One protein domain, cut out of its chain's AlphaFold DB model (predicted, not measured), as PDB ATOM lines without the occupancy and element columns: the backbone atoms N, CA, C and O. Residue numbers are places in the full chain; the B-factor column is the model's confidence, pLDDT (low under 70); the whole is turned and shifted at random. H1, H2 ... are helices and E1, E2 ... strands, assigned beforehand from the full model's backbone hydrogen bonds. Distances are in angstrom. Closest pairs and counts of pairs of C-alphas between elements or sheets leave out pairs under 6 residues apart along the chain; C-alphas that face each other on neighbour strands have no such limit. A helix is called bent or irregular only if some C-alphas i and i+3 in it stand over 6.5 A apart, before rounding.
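This is residues 6 to 86 and 166 to 193 of the 193 residues of an uncharacterized protein of marine sediment metagenome (UniProt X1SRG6). One antiparallel sheet folds back on itself into two leaves, E2 E1 E5 facing E7 E4 E3, with bent E6 as the hinge, and one helix, H1, packs on both leaves. The long loop between E3 and E4 makes much of the length, and its residues 44 to 50 stick out. The mostly-strand printed part has 109 residues, in the order E1 E2 E3 E4 H1 E5 E6 E7; the sheet runs E2 E1 E5 E6 E7 E4 E3. It is compact, with a radius of gyration of the C-alphas of 14.9 A and spans of 48 by 33 by 24 A.

E1, residues 6 to 9, and E2, residues 12 to 16, form a hairpin, with N 14 and O 7 within hydrogen-bond range at 2.8 A. E3, residues 21 to 24, and E4, residues 54 to 62, form another, with N 55 and O 23 at 2.8 A. H1, residues 63 to 75, is on the sheet at a height of 7.6 A; 8 of its 9 O i to N i+4 pairs are within range. Its closest C-alphas to E2 are Ile 69 and Val 12, 6.5 A. E5, residues 78 to 83, is antiparallel to E1, with N 82 and O 8 at 2.8 A. E6, residues 166 to 180, bends by 90 degrees at residue 169 and is antiparallel to E5, with N 79 and O 169 at 2.8 A. E7, residues 183 to 192, forms a hairpin with E6, N 175 and O 187 at 2.9 A, and is antiparallel to E4, N 58 and O 188 at 2.8 A.

E1 begins at C-alpha 6, (70.899, 21.428, -14.712). E4 spans 23.0 A, H1 18.9 A, E5 16.0 A and E6 28.9 A. E7, 28.4 A, ends at C-alpha 192, (68.003, 10.613, -0.395).

The C-alphas farthest apart, Glu 47 and Gly 182, are 50.8 A apart. Residues 87 to 165 are not printed; C-alphas 86 and 166 are 10.7 A apart across the cut. The link E3 to E4 is long, 29 residues. Confidence is under 70 at residues 17 to 20, 23 to 53 and 177 to 182.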
ATOM      1  N   ASN A   6      72.039  20.839 -15.394       83.12
ATOM      2  CA  ASN A   6      70.899  21.428 -14.712       83.12
ATOM      3  C   ASN A   6      70.419  20.436 -13.659       83.12
ATOM      4  O   ASN A   6      70.287  19.246 -13.946       83.12
ATOM      5  N   ILE A   7      70.105  20.945 -12.474       87.00
ATOM      6  CA  ILE A   7      69.392  20.204 -11.434       87.00
ATOM      7  C   ILE A   7      68.166  21.027 -11.054       87.00
ATOM      8  O   ILE A   7      68.240  22.252 -10.997       87.00
ATOM      9  N   SER A   8      67.030  20.379 -10.815       90.44
ATOM     10  CA  SER A   8      65.866  21.020 -10.196       90.44
ATOM     11  C   SER A   8      65.667  20.475  -8.791       90.44
ATOM     12  O   SER A   8      65.553  19.264  -8.642       90.44
ATOM     13  N   ILE A   9      65.551  21.346  -7.789       89.94
ATOM     14  CA  ILE A   9      65.264  20.969  -6.397       89.94
ATOM     15  C   ILE A   9      64.013  21.712  -5.954       89.94
ATOM     16  O   ILE A   9      63.980  22.941  -5.962       89.94
ATOM     17  N   GLY A  10      62.945  20.979  -5.632       85.00
ATOM     18  CA  GLY A  10      61.668  21.603  -5.254       85.00
ATOM     19  C   GLY A  10      61.088  22.536  -6.333       85.00
ATOM     20  O   GLY A  10      60.330  23.445  -6.012       85.00
ATOM     21  N   GLY A  11      61.465  22.337  -7.602       85.38
ATOM     22  CA  GLY A  11      61.072  23.175  -8.743       85.38
ATOM     23  C   GLY A  11      62.013  24.349  -9.050       85.38
ATOM     24  O   GLY A  11      61.822  25.021 -10.062       85.38
ATOM     25  N   VAL A  12      63.035  24.591  -8.225       87.62
ATOM     26  CA  VAL A  12      64.065  25.611  -8.478       87.62
ATOM     27  C   VAL A  12      65.158  25.009  -9.352       87.62
ATOM     28  O   VAL A  12      65.807  24.046  -8.949       87.62
ATOM     29  N   VAL A  13      65.362  25.566 -10.550       87.62
ATOM     30  CA  VAL A  13      66.380  25.089 -11.496       87.62
ATOM     31  C   VAL A  13      67.714  25.778 -11.238       87.62
ATOM     32  O   VAL A  13      67.860  26.970 -11.491       87.62
ATOM     33  N   VAL A  14      68.705  24.989 -10.843       84.81
ATOM     34  CA  VAL A  14      70.099  25.380 -10.632       84.81
ATOM     35  C   VAL A  14      70.888  25.007 -11.897       84.81
ATOM     36  O   VAL A  14      71.126  23.827 -12.168       84.81
ATOM     37  N   LYS A  15      71.241  25.999 -12.730       78.06
ATOM     38  CA  LYS A  15      71.978  25.803 -14.003       78.06
ATOM     39  C   LYS A  15      73.476  25.974 -13.809       78.06
ATOM     40  O   LYS A  15      73.887  27.070 -13.434       78.06
ATOM     41  N   ARG A  16      74.310  24.969 -14.086       70.25
ATOM     42  CA  ARG A  16      75.744  25.026 -13.746       70.25
ATOM     43  C   ARG A  16      76.679  24.517 -14.835       70.25
ATOM     44  O   ARG A  16      76.319  23.730 -15.700       70.25
ATOM     45  N   LEU A  17      77.910  25.028 -14.779       53.09
ATOM     46  CA  LEU A  17      79.032  24.656 -15.648       53.09
ATOM     47  C   LEU A  17      80.024  23.705 -14.958       53.09
ATOM     48  O   LEU A  17      80.933  23.207 -15.618       53.09
ATOM     49  N   SER A  18      79.870  23.484 -13.650       60.47
ATOM     50  CA  SER A  18      80.715  22.610 -12.836       60.47
ATOM     51  C   SER A  18      79.959  21.355 -12.422       60.47
ATOM     52  O   SER A  18      78.757  21.406 -12.164       60.47
ATOM     53  N   ASP A  19      80.684  20.246 -12.322       65.62
ATOM     54  CA  ASP A  19      80.156  18.999 -11.780       65.62
ATOM     55  C   ASP A  19      79.787  19.130 -10.292       65.62
ATOM     56  O   ASP A  19      80.280  20.007  -9.577       65.62
ATOM     57  N   TYR A  20      78.921  18.229  -9.837       67.62
ATOM     58  CA  TYR A  20      78.479  18.095  -8.451       67.62
ATOM     59  C   TYR A  20      78.825  16.692  -7.939       67.62
ATOM     60  O   TYR A  20      79.050  15.765  -8.727       67.62
ATOM     61  N   ILE A  21      78.903  16.524  -6.619       73.38
ATOM     62  CA  ILE A  21      79.194  15.212  -6.035       73.38
ATOM     63  C   ILE A  21      77.895  14.423  -5.961       73.38
ATOM     64  O   ILE A  21      76.909  14.907  -5.418       73.38
ATOM     65  N   HIS A  22      77.928  13.203  -6.488       73.00
ATOM     66  CA  HIS A  22      76.865  12.213  -6.384       73.00
ATOM     67  C   HIS A  22      77.506  10.878  -6.006       73.00
ATOM     68  O   HIS A  22      78.304  10.335  -6.781       73.00
ATOM     69  N   ARG A  23      77.222  10.386  -4.799       69.69
ATOM     70  CA  ARG A  23      77.792   9.138  -4.269       69.69
ATOM     71  C   ARG A  23      76.731   8.317  -3.545       69.69
ATOM     72  O   ARG A  23      75.829   8.883  -2.940       69.69
ATOM     73  N   GLU A  24      76.854   6.997  -3.626       67.75
ATOM     74  CA  GLU A  24      76.071   6.069  -2.806       67.75
ATOM     75  C   GLU A  24      76.518   6.201  -1.351       67.75
ATOM     76  O   GLU A  24      77.719   6.261  -1.070       67.75
ATOM     77  N   ASP A  25      75.560   6.255  -0.434       50.72
ATOM     78  CA  ASP A  25      75.838   6.255   0.994       50.72
ATOM     79  C   ASP A  25      75.892   4.807   1.500       50.72
ATOM     80  O   ASP A  25      74.908   4.221   1.954       50.72
ATOM     81  N   LYS A  26      77.059   4.185   1.328       50.25
ATOM     82  CA  LYS A  26      77.482   2.979   2.047       50.25
ATOM     83  C   LYS A  26      78.921   3.187   2.484       50.25
ATOM     84  O   LYS A  26      79.721   3.764   1.749       50.25
ATOM     85  N   SER A  27      79.248   2.726   3.686       39.12
ATOM     86  CA  SER A  27      80.606   2.731   4.227       39.12
ATOM     87  C   SER A  27      81.589   2.097   3.223       39.12
ATOM     88  O   SER A  27      81.649   0.874   3.139       39.12
ATOM     89  N   GLU A  28      82.317   2.968   2.496       29.81
ATOM     90  CA  GLU A  28      83.392   2.739   1.496       29.81
ATOM     91  C   GLU A  28      82.945   2.092   0.148       29.81
ATOM     92  O   GLU A  28      82.396   1.001   0.145       29.81
ATOM     93  N   THR A  29      83.158   2.610  -1.085       36.38
ATOM     94  CA  THR A  29      83.996   3.693  -1.667       36.38
ATOM     95  C   THR A  29      83.500   4.186  -3.068       36.38
ATOM     96  O   THR A  29      83.111   3.376  -3.897       36.38
ATOM     97  N   TYR A  30      83.609   5.518  -3.300       39.00
ATOM     98  CA  TYR A  30      83.948   6.360  -4.495       39.00
ATOM     99  C   TYR A  30      83.536   5.970  -5.945       39.00
ATOM    100  O   TYR A  30      83.684   4.831  -6.357       39.00
ATOM    101  N   GLN A  31      83.226   6.859  -6.905       39.00
ATOM    102  CA  GLN A  31      82.948   8.303  -7.053       39.00
ATOM    103  C   GLN A  31      82.654   8.502  -8.565       39.00
ATOM    104  O   GLN A  31      83.291   7.849  -9.397       39.00
ATOM    105  N   ARG A  32      81.775   9.426  -8.976       40.50
ATOM    106  CA  ARG A  32      81.777   9.935 -10.365       40.50
ATOM    107  C   ARG A  32      82.829  11.047 -10.473       40.50
ATOM    108  O   ARG A  32      82.809  11.974  -9.672       40.50
ATOM    109  N   THR A  33      83.759  10.973 -11.429       37.66
ATOM    110  CA  THR A  33      84.743  12.051 -11.662       37.66
ATOM    111  C   THR A  33      84.213  13.112 -12.633       37.66
ATOM    112  O   THR A  33      83.514  12.793 -13.596       37.66
ATOM    113  N   ILE A  34      84.658  14.351 -12.395       41.25
ATOM    114  CA  ILE A  34      84.379  15.671 -13.023       41.25
ATOM    115  C   ILE A  34      84.692  15.739 -14.552       41.25
ATOM    116  O   ILE A  34      84.864  16.782 -15.160       41.25
ATOM    117  N   ASN A  35      84.824  14.599 -15.237       34.44
ATOM    118  CA  ASN A  35      85.274  14.527 -16.634       34.44
ATOM    119  C   ASN A  35      84.334  13.724 -17.546       34.44
ATOM    120  O   ASN A  35      84.780  13.189 -18.563       34.44
ATOM    121  N   ARG A  36      83.037  13.606 -17.211       40.22
ATOM    122  CA  ARG A  36      82.022  12.892 -18.027       40.22
ATOM    123  C   ARG A  36      82.336  11.411 -18.304       40.22
ATOM    124  O   ARG A  36      81.707  10.794 -19.161       40.22
ATOM    125  N   LYS A  37      83.292  10.821 -17.583       34.66
ATOM    126  CA  LYS A  37      83.583   9.387 -17.622       34.66
ATOM    127  C   LYS A  37      82.798   8.714 -16.503       34.66
ATOM    128  O   LYS A  37      83.074   8.925 -15.327       34.66
ATOM    129  N   LEU A  38      81.796   7.930 -16.886       41.12
ATOM    130  CA  LEU A  38      81.134   6.993 -15.992       41.12
ATOM    131  C   LEU A  38      82.038   5.760 -15.882       41.12
ATOM    132  O   LEU A  38      82.256   5.074 -16.878       41.12
ATOM    133  N   ILE A  39      82.562   5.484 -14.691       36.31
ATOM    134  CA  ILE A  39      82.943   4.120 -14.333       36.31
ATOM    135  C   ILE A  39      81.724   3.543 -13.620       36.31
ATOM    136  O   ILE A  39      81.333   4.037 -12.565       36.31
ATOM    137  N   ILE A  40      81.096   2.545 -14.240       36.56
ATOM    138  CA  ILE A  40      80.154   1.651 -13.568       36.56
ATOM    139  C   ILE A  40      81.027   0.728 -12.725       36.56
ATOM    140  O   ILE A  40      81.588  -0.234 -13.246       36.56
ATOM    141  N   ASN A  41      81.196   1.031 -11.440       34.66
ATOM    142  CA  ASN A  41      81.652   0.002 -10.519       34.66
ATOM    143  C   ASN A  41      80.435  -0.862 -10.194       34.66
ATOM    144  O   ASN A  41      79.578  -0.475  -9.407       34.66
ATOM    145  N   ARG A  42      80.370  -2.049 -10.811       38.16
ATOM    146  CA  ARG A  42      79.669  -3.187 -10.212       38.16
ATOM    147  C   ARG A  42      80.386  -3.482  -8.899       38.16
ATOM    148  O   ARG A  42      81.397  -4.178  -8.890       38.16
ATOM    149  N   SER A  43      79.902  -2.919  -7.800       31.14
ATOM    150  CA  SER A  43      80.341  -3.354  -6.484       31.14
ATOM    151  C   SER A  43      79.638  -4.669  -6.162       31.14
ATOM    152  O   SER A  43      78.541  -4.691  -5.610       31.14
ATOM    153  N   VAL A  44      80.304  -5.767  -6.515       44.41
ATOM    154  CA  VAL A  44      80.152  -7.063  -5.850       44.41
ATOM    155  C   VAL A  44      80.674  -6.877  -4.424       44.41
ATOM    156  O   VAL A  44      81.827  -7.182  -4.157       44.41
ATOM    157  N   ASN A  45      79.877  -6.313  -3.519       36.00
ATOM    158  CA  ASN A  45      80.235  -6.273  -2.105       36.00
ATOM    159  C   ASN A  45      79.096  -6.866  -1.292       36.00
ATOM    160  O   ASN A  45      78.107  -6.193  -1.021       36.00
ATOM    161  N   VAL A  46      79.335  -8.122  -0.905       35.62
ATOM    162  CA  VAL A  46      78.573  -8.951   0.032       35.62
ATOM    163  C   VAL A  46      77.137  -9.190  -0.435       35.62
ATOM    164  O   VAL A  46      76.313  -8.285  -0.432       35.62
ATOM    165  N   GLU A  47      76.877 -10.419  -0.882       37.31
ATOM    166  CA  GLU A  47      75.574 -10.928  -1.326       37.31
ATOM    167  C   GLU A  47      74.390 -10.240  -0.598       37.31
ATOM    168  O   GLU A  47      74.273 -10.300   0.626       37.31
ATOM    169  N   ASP A  48      73.540  -9.558  -1.376       38.44
ATOM    170  CA  ASP A  48      72.181  -9.115  -1.020       38.44
ATOM    171  C   ASP A  48      71.957  -7.969  -0.010       38.44
ATOM    172  O   ASP A  48      70.941  -7.951   0.689       38.44
ATOM    173  N   GLN A  49      72.799  -6.932   0.040       36.41
ATOM    174  CA  GLN A  49      72.396  -5.674   0.703       36.41
ATOM    175  C   GLN A  49      71.977  -4.604  -0.328       36.41
ATOM    176  O   GLN A  49      72.838  -4.111  -1.063       36.41
ATOM    177  N   PRO A  50      70.700  -4.170  -0.379       45.09
ATOM    178  CA  PRO A  50      70.239  -3.134  -1.308       45.09
ATOM    179  C   PRO A  50      70.946  -1.795  -1.056       45.09
ATOM    180  O   PRO A  50      71.349  -1.492   0.068       45.09
ATOM    181  N   ILE A  51      71.174  -1.011  -2.111       54.41
ATOM    182  CA  ILE A  51      71.632   0.384  -2.006       54.41
ATOM    183  C   ILE A  51      70.526   1.152  -1.284       54.41
ATOM    184  O   ILE A  51      69.393   1.148  -1.754       54.41
ATOM    185  N   THR A  52      70.821   1.750  -0.129       56.69
ATOM    186  CA  THR A  52      69.771   2.353   0.700       56.69
ATOM    187  C   THR A  52      69.580   3.839   0.434       56.69
ATOM    188  O   THR A  52      68.432   4.264   0.453       56.69
ATOM    189  N   LYS A  53      70.648   4.623   0.197       69.75
ATOM    190  CA  LYS A  53      70.574   6.095   0.077       69.75
ATOM    191  C   LYS A  53      71.699   6.688  -0.773       69.75
ATOM    192  O   LYS A  53      72.760   6.081  -0.922       69.75
ATOM    193  N   TYR A  54      71.471   7.885  -1.305       73.62
ATOM    194  CA  TYR A  54      72.435   8.663  -2.082       73.62
ATOM    195  C   TYR A  54      72.695  10.023  -1.442       73.62
ATOM    196  O   TYR A  54      71.823  10.615  -0.815       73.62
ATOM    197  N   TYR A  55      73.900  10.534  -1.656       80.00
ATOM    198  CA  TYR A  55      74.380  11.795  -1.118       80.00
ATOM    199  C   TYR A  55      74.788  12.751  -2.244       80.00
ATOM    200  O   TYR A  55      75.479  12.353  -3.194       80.00
ATOM    201  N   PHE A  56      74.418  14.025  -2.090       81.81
ATOM    202  CA  PHE A  56      74.643  15.086  -3.069       81.81
ATOM    203  C   PHE A  56      75.331  16.306  -2.432       81.81
ATOM    204  O   PHE A  56      74.816  16.861  -1.466       81.81
ATOM    205  N   GLU A  57      76.445  16.775  -3.011       84.31
ATOM    206  CA  GLU A  57      76.988  18.128  -2.759       84.31
ATOM    207  C   GLU A  57      76.870  18.944  -4.042       84.31
ATOM    208  O   GLU A  57      77.512  18.623  -5.048       84.31
ATOM    209  N   ILE A  58      76.062  20.000  -4.002       84.12
ATOM    210  CA  ILE A  58      75.740  20.848  -5.150       84.12
ATOM    211  C   ILE A  58      76.406  22.207  -4.932       84.12
ATOM    212  O   ILE A  58      75.868  23.044  -4.203       84.12
ATOM    213  N   PRO A  59      77.598  22.435  -5.507       81.38
ATOM    214  CA  PRO A  59      78.314  23.687  -5.335       81.38
ATOM    215  C   PRO A  59      77.715  24.812  -6.180       81.38
ATOM    216  O   PRO A  59      77.171  24.599  -7.266       81.38
ATOM    217  N   GLY A  60      77.919  26.041  -5.712       78.88
ATOM    218  CA  GLY A  60      77.635  27.239  -6.488       78.88
ATOM    219  C   GLY A  60      76.163  27.633  -6.520       78.88
ATOM    220  O   GLY A  60      75.782  28.314  -7.462       78.88
ATOM    221  N   VAL A  61      75.333  27.204  -5.567       84.94
ATOM    222  CA  VAL A  61      73.930  27.649  -5.437       84.94
ATOM    223  C   VAL A  61      73.916  29.133  -5.084       84.94
ATOM    224  O   VAL A  61      74.611  29.532  -4.148       84.94
ATOM    225  N   GLU A  62      73.197  29.951  -5.850       87.25
ATOM    226  CA  GLU A  62      73.100  31.399  -5.609       87.25
ATOM    227  C   GLU A  62      72.172  31.689  -4.417       87.25
ATOM    228  O   GLU A  62      71.356  30.856  -4.028       87.25
ATOM    229  N   ASP A  63      72.333  32.851  -3.782       85.00
ATOM    230  CA  ASP A  63      71.599  33.216  -2.559       85.00
ATOM    231  C   ASP A  63      70.073  33.219  -2.753       85.00
ATOM    232  O   ASP A  63      69.331  32.686  -1.929       85.00
ATOM    233  N   ASP A  64      69.602  33.734  -3.888       88.19
ATOM    234  CA  ASP A  64      68.185  33.772  -4.250       88.19
ATOM    235  C   ASP A  64      67.620  32.377  -4.563       88.19
ATOM    236  O   ASP A  64      66.506  32.039  -4.155       88.19
ATOM    237  N   GLU A  65      68.380  31.529  -5.255       89.44
ATOM    238  CA  GLU A  65      68.027  30.124  -5.471       89.44
ATOM    239  C   GLU A  65      67.947  29.362  -4.141       89.44
ATOM    240  O   GLU A  65      66.976  28.638  -3.910       89.44
ATOM    241  N   LEU A  66      68.930  29.544  -3.248       87.75
ATOM    242  CA  LEU A  66      68.964  28.906  -1.931       87.75
ATOM    243  C   LEU A  66      67.751  29.311  -1.088       87.75
ATOM    244  O   LEU A  66      67.126  28.454  -0.461       87.75
ATOM    245  N   ASP A  67      67.386  30.591  -1.093       87.69
ATOM    246  CA  ASP A  67      66.214  31.079  -0.372       87.69
ATOM    247  C   ASP A  67      64.908  30.507  -0.935       87.69
ATOM    248  O   ASP A  67      64.040  30.077  -0.170       87.69
ATOM    249  N   ASN A  68      64.781  30.390  -2.258       89.94
ATOM    250  CA  ASN A  68      63.626  29.734  -2.875       89.94
ATOM    251  C   ASN A  68      63.543  28.243  -2.513       89.94
ATOM    252  O   ASN A  68      62.457  27.741  -2.202       89.94
ATOM    253  N   ILE A  69      64.680  27.543  -2.495       88.56
ATOM    254  CA  ILE A  69      64.765  26.139  -2.077       88.56
ATOM    255  C   ILE A  69      64.358  25.992  -0.603       88.56
ATOM    256  O   ILE A  69      63.557  25.118  -0.272       88.56
ATOM    257  N   ARG A  70      64.827  26.877   0.285       85.25
ATOM    258  CA  ARG A  70      64.427  26.891   1.705       85.25
ATOM    259  C   ARG A  70      62.929  27.114   1.875       85.25
ATOM    260  O   ARG A  70      62.294  26.422   2.665       85.25
ATOM    261  N   ILE A  71      62.348  28.050   1.126       86.44
ATOM    262  CA  ILE A  71      60.901  28.305   1.155       86.44
ATOM    263  C   ILE A  71      60.117  27.059   0.721       86.44
ATOM    264  O   ILE A  71      59.059  26.779   1.289       86.44
ATOM    265  N   ALA A  72      60.611  26.307  -0.267       83.94
ATOM    266  CA  ALA A  72      60.010  25.037  -0.664       83.94
ATOM    267  C   ALA A  72      60.134  23.979   0.449       83.94
ATOM    268  O   ALA A  72      59.125  23.372   0.813       83.94
ATOM    269  N   ALA A  73      61.322  23.827   1.042       82.25
ATOM    270  CA  ALA A  73      61.595  22.866   2.117       82.25
ATOM    271  C   ALA A  73      60.760  23.122   3.388       82.25
ATOM    272  O   ALA A  73      60.337  22.193   4.068       82.25
ATOM    273  N   LEU A  74      60.456  24.388   3.700       80.62
ATOM    274  CA  LEU A  74      59.575  24.743   4.822       80.62
ATOM    275  C   LEU A  74      58.131  24.258   4.635       80.62
ATOM    276  O   LEU A  74      57.406  24.100   5.617       80.62
ATOM    277  N   LYS A  75      57.688  24.065   3.389       80.50
ATOM    278  CA  LYS A  75      56.331  23.591   3.077       80.50
ATOM    279  C   LYS A  75      56.265  22.071   3.012       80.50
ATOM    280  O   LYS A  75      55.237  21.497   3.360       80.50
ATOM    281  N   ILE A  76      57.325  21.449   2.508       73.44
ATOM    282  CA  ILE A  76      57.415  20.015   2.252       73.44
ATOM    283  C   ILE A  76      58.819  19.599   2.690       73.44
ATOM    284  O   ILE A  76      59.792  20.031   2.078       73.44
ATOM    285  N   SER A  77      58.913  18.816   3.768       70.56
ATOM    286  CA  SER A  77      60.185  18.424   4.400       70.56
ATOM    287  C   SER A  77      61.161  17.761   3.429       70.56
ATOM    288  O   SER A  77      62.367  17.986   3.525       70.56
ATOM    289  N   ASP A  78      60.618  16.993   2.485       80.75
ATOM    290  CA  ASP A  78      61.368  16.260   1.478       80.75
ATOM    291  C   ASP A  78      61.056  16.839   0.098       80.75
ATOM    292  O   ASP A  78      59.896  17.017  -0.291       80.75
ATOM    293  N   LEU A  79      62.103  17.154  -0.653       87.12
ATOM    294  CA  LEU A  79      62.000  17.775  -1.963       87.12
ATOM    295  C   LEU A  79      62.380  16.783  -3.045       87.12
ATOM    296  O   LEU A  79      63.277  15.965  -2.885       87.12
ATOM    297  N   TYR A  80      61.738  16.896  -4.202       90.38
ATOM    298  CA  TYR A  80      62.220  16.173  -5.365       90.38
ATOM    299  C   TYR A  80      63.433  16.874  -5.970       90.38
ATOM    300  O   TYR A  80      63.367  18.067  -6.285       90.38
ATOM    301  N   LEU A  81      64.500  16.103  -6.168       91.00
ATOM    302  CA  LEU A  81      65.674  16.459  -6.949       91.00
ATOM    303  C   LEU A  81      65.588  15.761  -8.310       91.00
ATOM    304  O   LEU A  81      65.471  14.539  -8.388       91.00
ATOM    305  N   ILE A  82      65.636  16.541  -9.388       90.75
ATOM    306  CA  ILE A  82      65.677  16.052 -10.771       90.75
ATOM    307  C   ILE A  82      67.044  16.393 -11.350       90.75
ATOM    308  O   ILE A  82      67.393  17.571 -11.436       90.75
ATOM    309  N   ASP A  83      67.786  15.375 -11.779       87.06
ATOM    310  CA  ASP A  83      69.035  15.547 -12.523       87.06
ATOM    311  C   ASP A  83      68.735  15.506 -14.022       87.06
ATOM    312  O   ASP A  83      68.365  14.468 -14.566       87.06
ATOM    313  N   TYR A  84      68.884  16.640 -14.709       86.62
ATOM    314  CA  TYR A  84      68.616  16.720 -16.146       86.62
ATOM    315  C   TYR A  84      69.671  16.005 -16.997       86.62
ATOM    316  O   TYR A  84      69.455  15.797 -18.197       86.62
ATOM    317  N   TYR A  85      70.799  15.608 -16.409       83.00
ATOM    318  CA  TYR A  85      71.760  14.750 -17.074       83.00
ATOM    319  C   TYR A  85      71.230  13.314 -17.119       83.00
ATOM    320  O   TYR A  85      71.024  12.663 -16.099       83.00
ATOM    321  N   LYS A  86      71.033  12.779 -18.329       84.44
ATOM    322  CA  LYS A  86      70.555  11.402 -18.453       84.44
ATOM    323  C   LYS A  86      71.616  10.406 -17.969       84.44
ATOM    324  O   LYS A  86      72.742  10.400 -18.475       84.44
ATOM    325  N   LYS A 166      64.887  10.917 -10.908       89.50
ATOM    326  CA  LYS A 166      64.226  11.659  -9.839       89.50
ATOM    327  C   LYS A 166      64.547  11.015  -8.499       89.50
ATOM    328  O   LYS A 166      64.377   9.808  -8.346       89.50
ATOM    329  N   TYR A 167      64.907  11.848  -7.535       88.38
ATOM    330  CA  TYR A 167      65.226  11.459  -6.167       88.38
ATOM    331  C   TYR A 167      64.319  12.221  -5.209       88.38
ATOM    332  O   TYR A 167      64.021  13.395  -5.448       88.38
ATOM    333  N   LEU A 168      63.870  11.576  -4.137       88.56
ATOM    334  CA  LEU A 168      63.267  12.275  -3.006       88.56
ATOM    335  C   LEU A 168      64.385  12.567  -2.009       88.56
ATOM    336  O   LEU A 168      64.984  11.639  -1.488       88.56
ATOM    337  N   VAL A 169      64.699  13.838  -1.778       86.94
ATOM    338  CA  VAL A 169      65.845  14.235  -0.961       86.94
ATOM    339  C   VAL A 169      65.438  15.109   0.212       86.94
ATOM    340  O   VAL A 169      64.548  15.954   0.113       86.94
ATOM    341  N   HIS A 170      66.165  14.950   1.307       83.38
ATOM    342  CA  HIS A 170      66.171  15.856   2.433       83.38
ATOM    343  C   HIS A 170      67.380  16.792   2.328       83.38
ATOM    344  O   HIS A 170      68.500  16.365   2.042       83.38
ATOM    345  N   ILE A 171      67.158  18.086   2.566       83.69
ATOM    346  CA  ILE A 171      68.235  19.077   2.653       83.69
ATOM    347  C   ILE A 171      68.638  19.193   4.113       83.69
ATOM    348  O   ILE A 171      67.885  19.743   4.914       83.69
ATOM    349  N   PHE A 172      69.836  18.724   4.448       78.44
ATOM    350  CA  PHE A 172      70.273  18.679   5.843       78.44
ATOM    351  C   PHE A 172      71.265  19.790   6.211       78.44
ATOM    352  O   PHE A 172      71.318  20.195   7.372       78.44
ATOM    353  N   SER A 173      72.046  20.313   5.257       81.44
ATOM    354  CA  SER A 173      72.961  21.432   5.511       81.44
ATOM    355  C   SER A 173      73.303  22.234   4.253       81.44
ATOM    356  O   SER A 173      73.033  21.837   3.118       81.44
ATOM    357  N   TRP A 174      73.896  23.408   4.470       82.38
ATOM    358  CA  TRP A 174      74.490  24.234   3.428       82.38
ATOM    359  C   TRP A 174      75.732  24.932   3.976       82.38
ATOM    360  O   TRP A 174      75.714  25.465   5.088       82.38
ATOM    361  N   ASP A 175      76.780  24.991   3.166       81.56
ATOM    362  CA  ASP A 175      78.037  25.638   3.523       81.56
ATOM    363  C   ASP A 175      78.281  26.855   2.636       81.56
ATOM    364  O   ASP A 175      78.249  26.786   1.404       81.56
ATOM    365  N   ARG A 176      78.537  28.006   3.267       76.25
ATOM    366  CA  ARG A 176      78.886  29.236   2.550       76.25
ATOM    367  C   ARG A 176      80.242  29.046   1.888       76.25
ATOM    368  O   ARG A 176      81.236  28.838   2.577       76.25
ATOM    369  N   THR A 177      80.276  29.164   0.566       67.88
ATOM    370  CA  THR A 177      81.498  28.933  -0.201       67.88
ATOM    371  C   THR A 177      82.219  30.265  -0.385       67.88
ATOM    372  O   THR A 177      83.032  30.588   0.467       67.88
ATOM    373  N   TYR A 178      81.904  31.107  -1.381       68.62
ATOM    374  CA  TYR A 178      82.553  32.422  -1.581       68.62
ATOM    375  C   TYR A 178      81.694  33.354  -2.459       68.62
ATOM    376  O   TYR A 178      80.614  32.979  -2.916       68.62
ATOM    377  N   ILE A 179      82.182  34.578  -2.707       67.81
ATOM    378  CA  ILE A 179      81.662  35.453  -3.768       67.81
ATOM    379  C   ILE A 179      82.340  35.062  -5.091       67.81
ATOM    380  O   ILE A 179      83.553  35.224  -5.219       67.81
ATOM    381  N   TYR A 180      81.579  34.579  -6.074       58.66
ATOM    382  CA  TYR A 180      82.054  34.300  -7.435       58.66
ATOM    383  C   TYR A 180      81.368  35.260  -8.411       58.66
ATOM    384  O   TYR A 180      80.150  35.390  -8.396       58.66
ATOM    385  N   ASN A 181      82.138  35.984  -9.230       65.00
ATOM    386  CA  ASN A 181      81.615  37.025 -10.133       65.00
ATOM    387  C   ASN A 181      80.694  38.070  -9.458       65.00
ATOM    388  O   ASN A 181      79.800  38.619 -10.094       65.00
ATOM    389  N   GLY A 182      80.914  38.366  -8.173       66.94
ATOM    390  CA  GLY A 182      80.092  39.315  -7.411       66.94
ATOM    391  C   GLY A 182      78.818  38.723  -6.796       66.94
ATOM    392  O   GLY A 182      78.131  39.437  -6.070       66.94
ATOM    393  N   LEU A 183      78.534  37.436  -7.016       72.56
ATOM    394  CA  LEU A 183      77.385  36.727  -6.452       72.56
ATOM    395  C   LEU A 183      77.812  35.850  -5.277       72.56
ATOM    396  O   LEU A 183      78.838  35.169  -5.334       72.56
ATOM    397  N   LEU A 184      77.031  35.883  -4.199       79.31
ATOM    398  CA  LEU A 184      77.223  35.006  -3.050       79.31
ATOM    399  C   LEU A 184      76.766  33.590  -3.411       79.31
ATOM    400  O   LEU A 184      75.661  33.415  -3.916       79.31
ATOM    401  N   THR A 185      77.619  32.597  -3.148       83.69
ATOM    402  CA  THR A 185      77.349  31.200  -3.506       83.69
ATOM    403  C   THR A 185      77.542  30.235  -2.339       83.69
ATOM    404  O   THR A 185      78.340  30.481  -1.423       83.69
ATOM    405  N   TYR A 186      76.819  29.120  -2.402       85.75
ATOM    406  CA  TYR A 186      76.756  28.089  -1.371       85.75
ATOM    407  C   TYR A 186      76.956  26.690  -1.960       85.75
ATOM    408  O   TYR A 186      76.680  26.447  -3.137       85.75
ATOM    409  N   ILE A 187      77.399  25.760  -1.121       84.38
ATOM    410  CA  ILE A 187      77.289  24.324  -1.365       84.38
ATOM    411  C   ILE A 187      76.037  23.854  -0.639       84.38
ATOM    412  O   ILE A 187      75.933  24.008   0.577       84.38
ATOM    413  N   LEU A 188      75.087  23.304  -1.386       84.62
ATOM    414  CA  LEU A 188      73.904  22.666  -0.825       84.62
ATOM    415  C   LEU A 188      74.175  21.177  -0.648       84.62
ATOM    416  O   LEU A 188      74.671  20.537  -1.580       84.62
ATOM    417  N   ILE A 189      73.841  20.637   0.522       84.00
ATOM    418  CA  ILE A 189      74.065  19.229   0.826       84.00
ATOM    419  C   ILE A 189      72.729  18.515   1.037       84.00
ATOM    420  O   ILE A 189      71.879  18.961   1.815       84.00
ATOM    421  N   CYS A 190      72.527  17.428   0.291       84.12
ATOM    422  CA  CYS A 190      71.280  16.666   0.273       84.12
ATOM    423  C   CYS A 190      71.534  15.166   0.445       84.12
ATOM    424  O   CYS A 190      72.561  14.645   0.007       84.12
ATOM    425  N   GLU A 191      70.558  14.475   1.024       83.56
ATOM    426  CA  GLU A 191      70.540  13.021   1.195       83.56
ATOM    427  C   GLU A 191      69.210  12.461   0.678       83.56
ATOM    428  O   GLU A 191      68.169  13.083   0.875       83.56
ATOM    429  N   GLU A 192      69.227  11.314   0.004       82.25
ATOM    430  CA  GLU A 192      68.003  10.613  -0.395       82.25
ATOM    431  C   GLU A 192      67.262  10.033   0.819       82.25
ATOM    432  O   GLU A 192      67.864   9.510   1.765       82.25
ATOM    433  N   VAL A 193      65.935  10.164   0.804       79.69
ATOM    434  CA  VAL A 193      65.047   9.817   1.924       79.69
ATOM    435  C   VAL A 193      64.642   8.357   1.889       79.69
ATOM    436  O   VAL A 193      64.083   7.921   0.860       79.69
TER     437      VAL A 193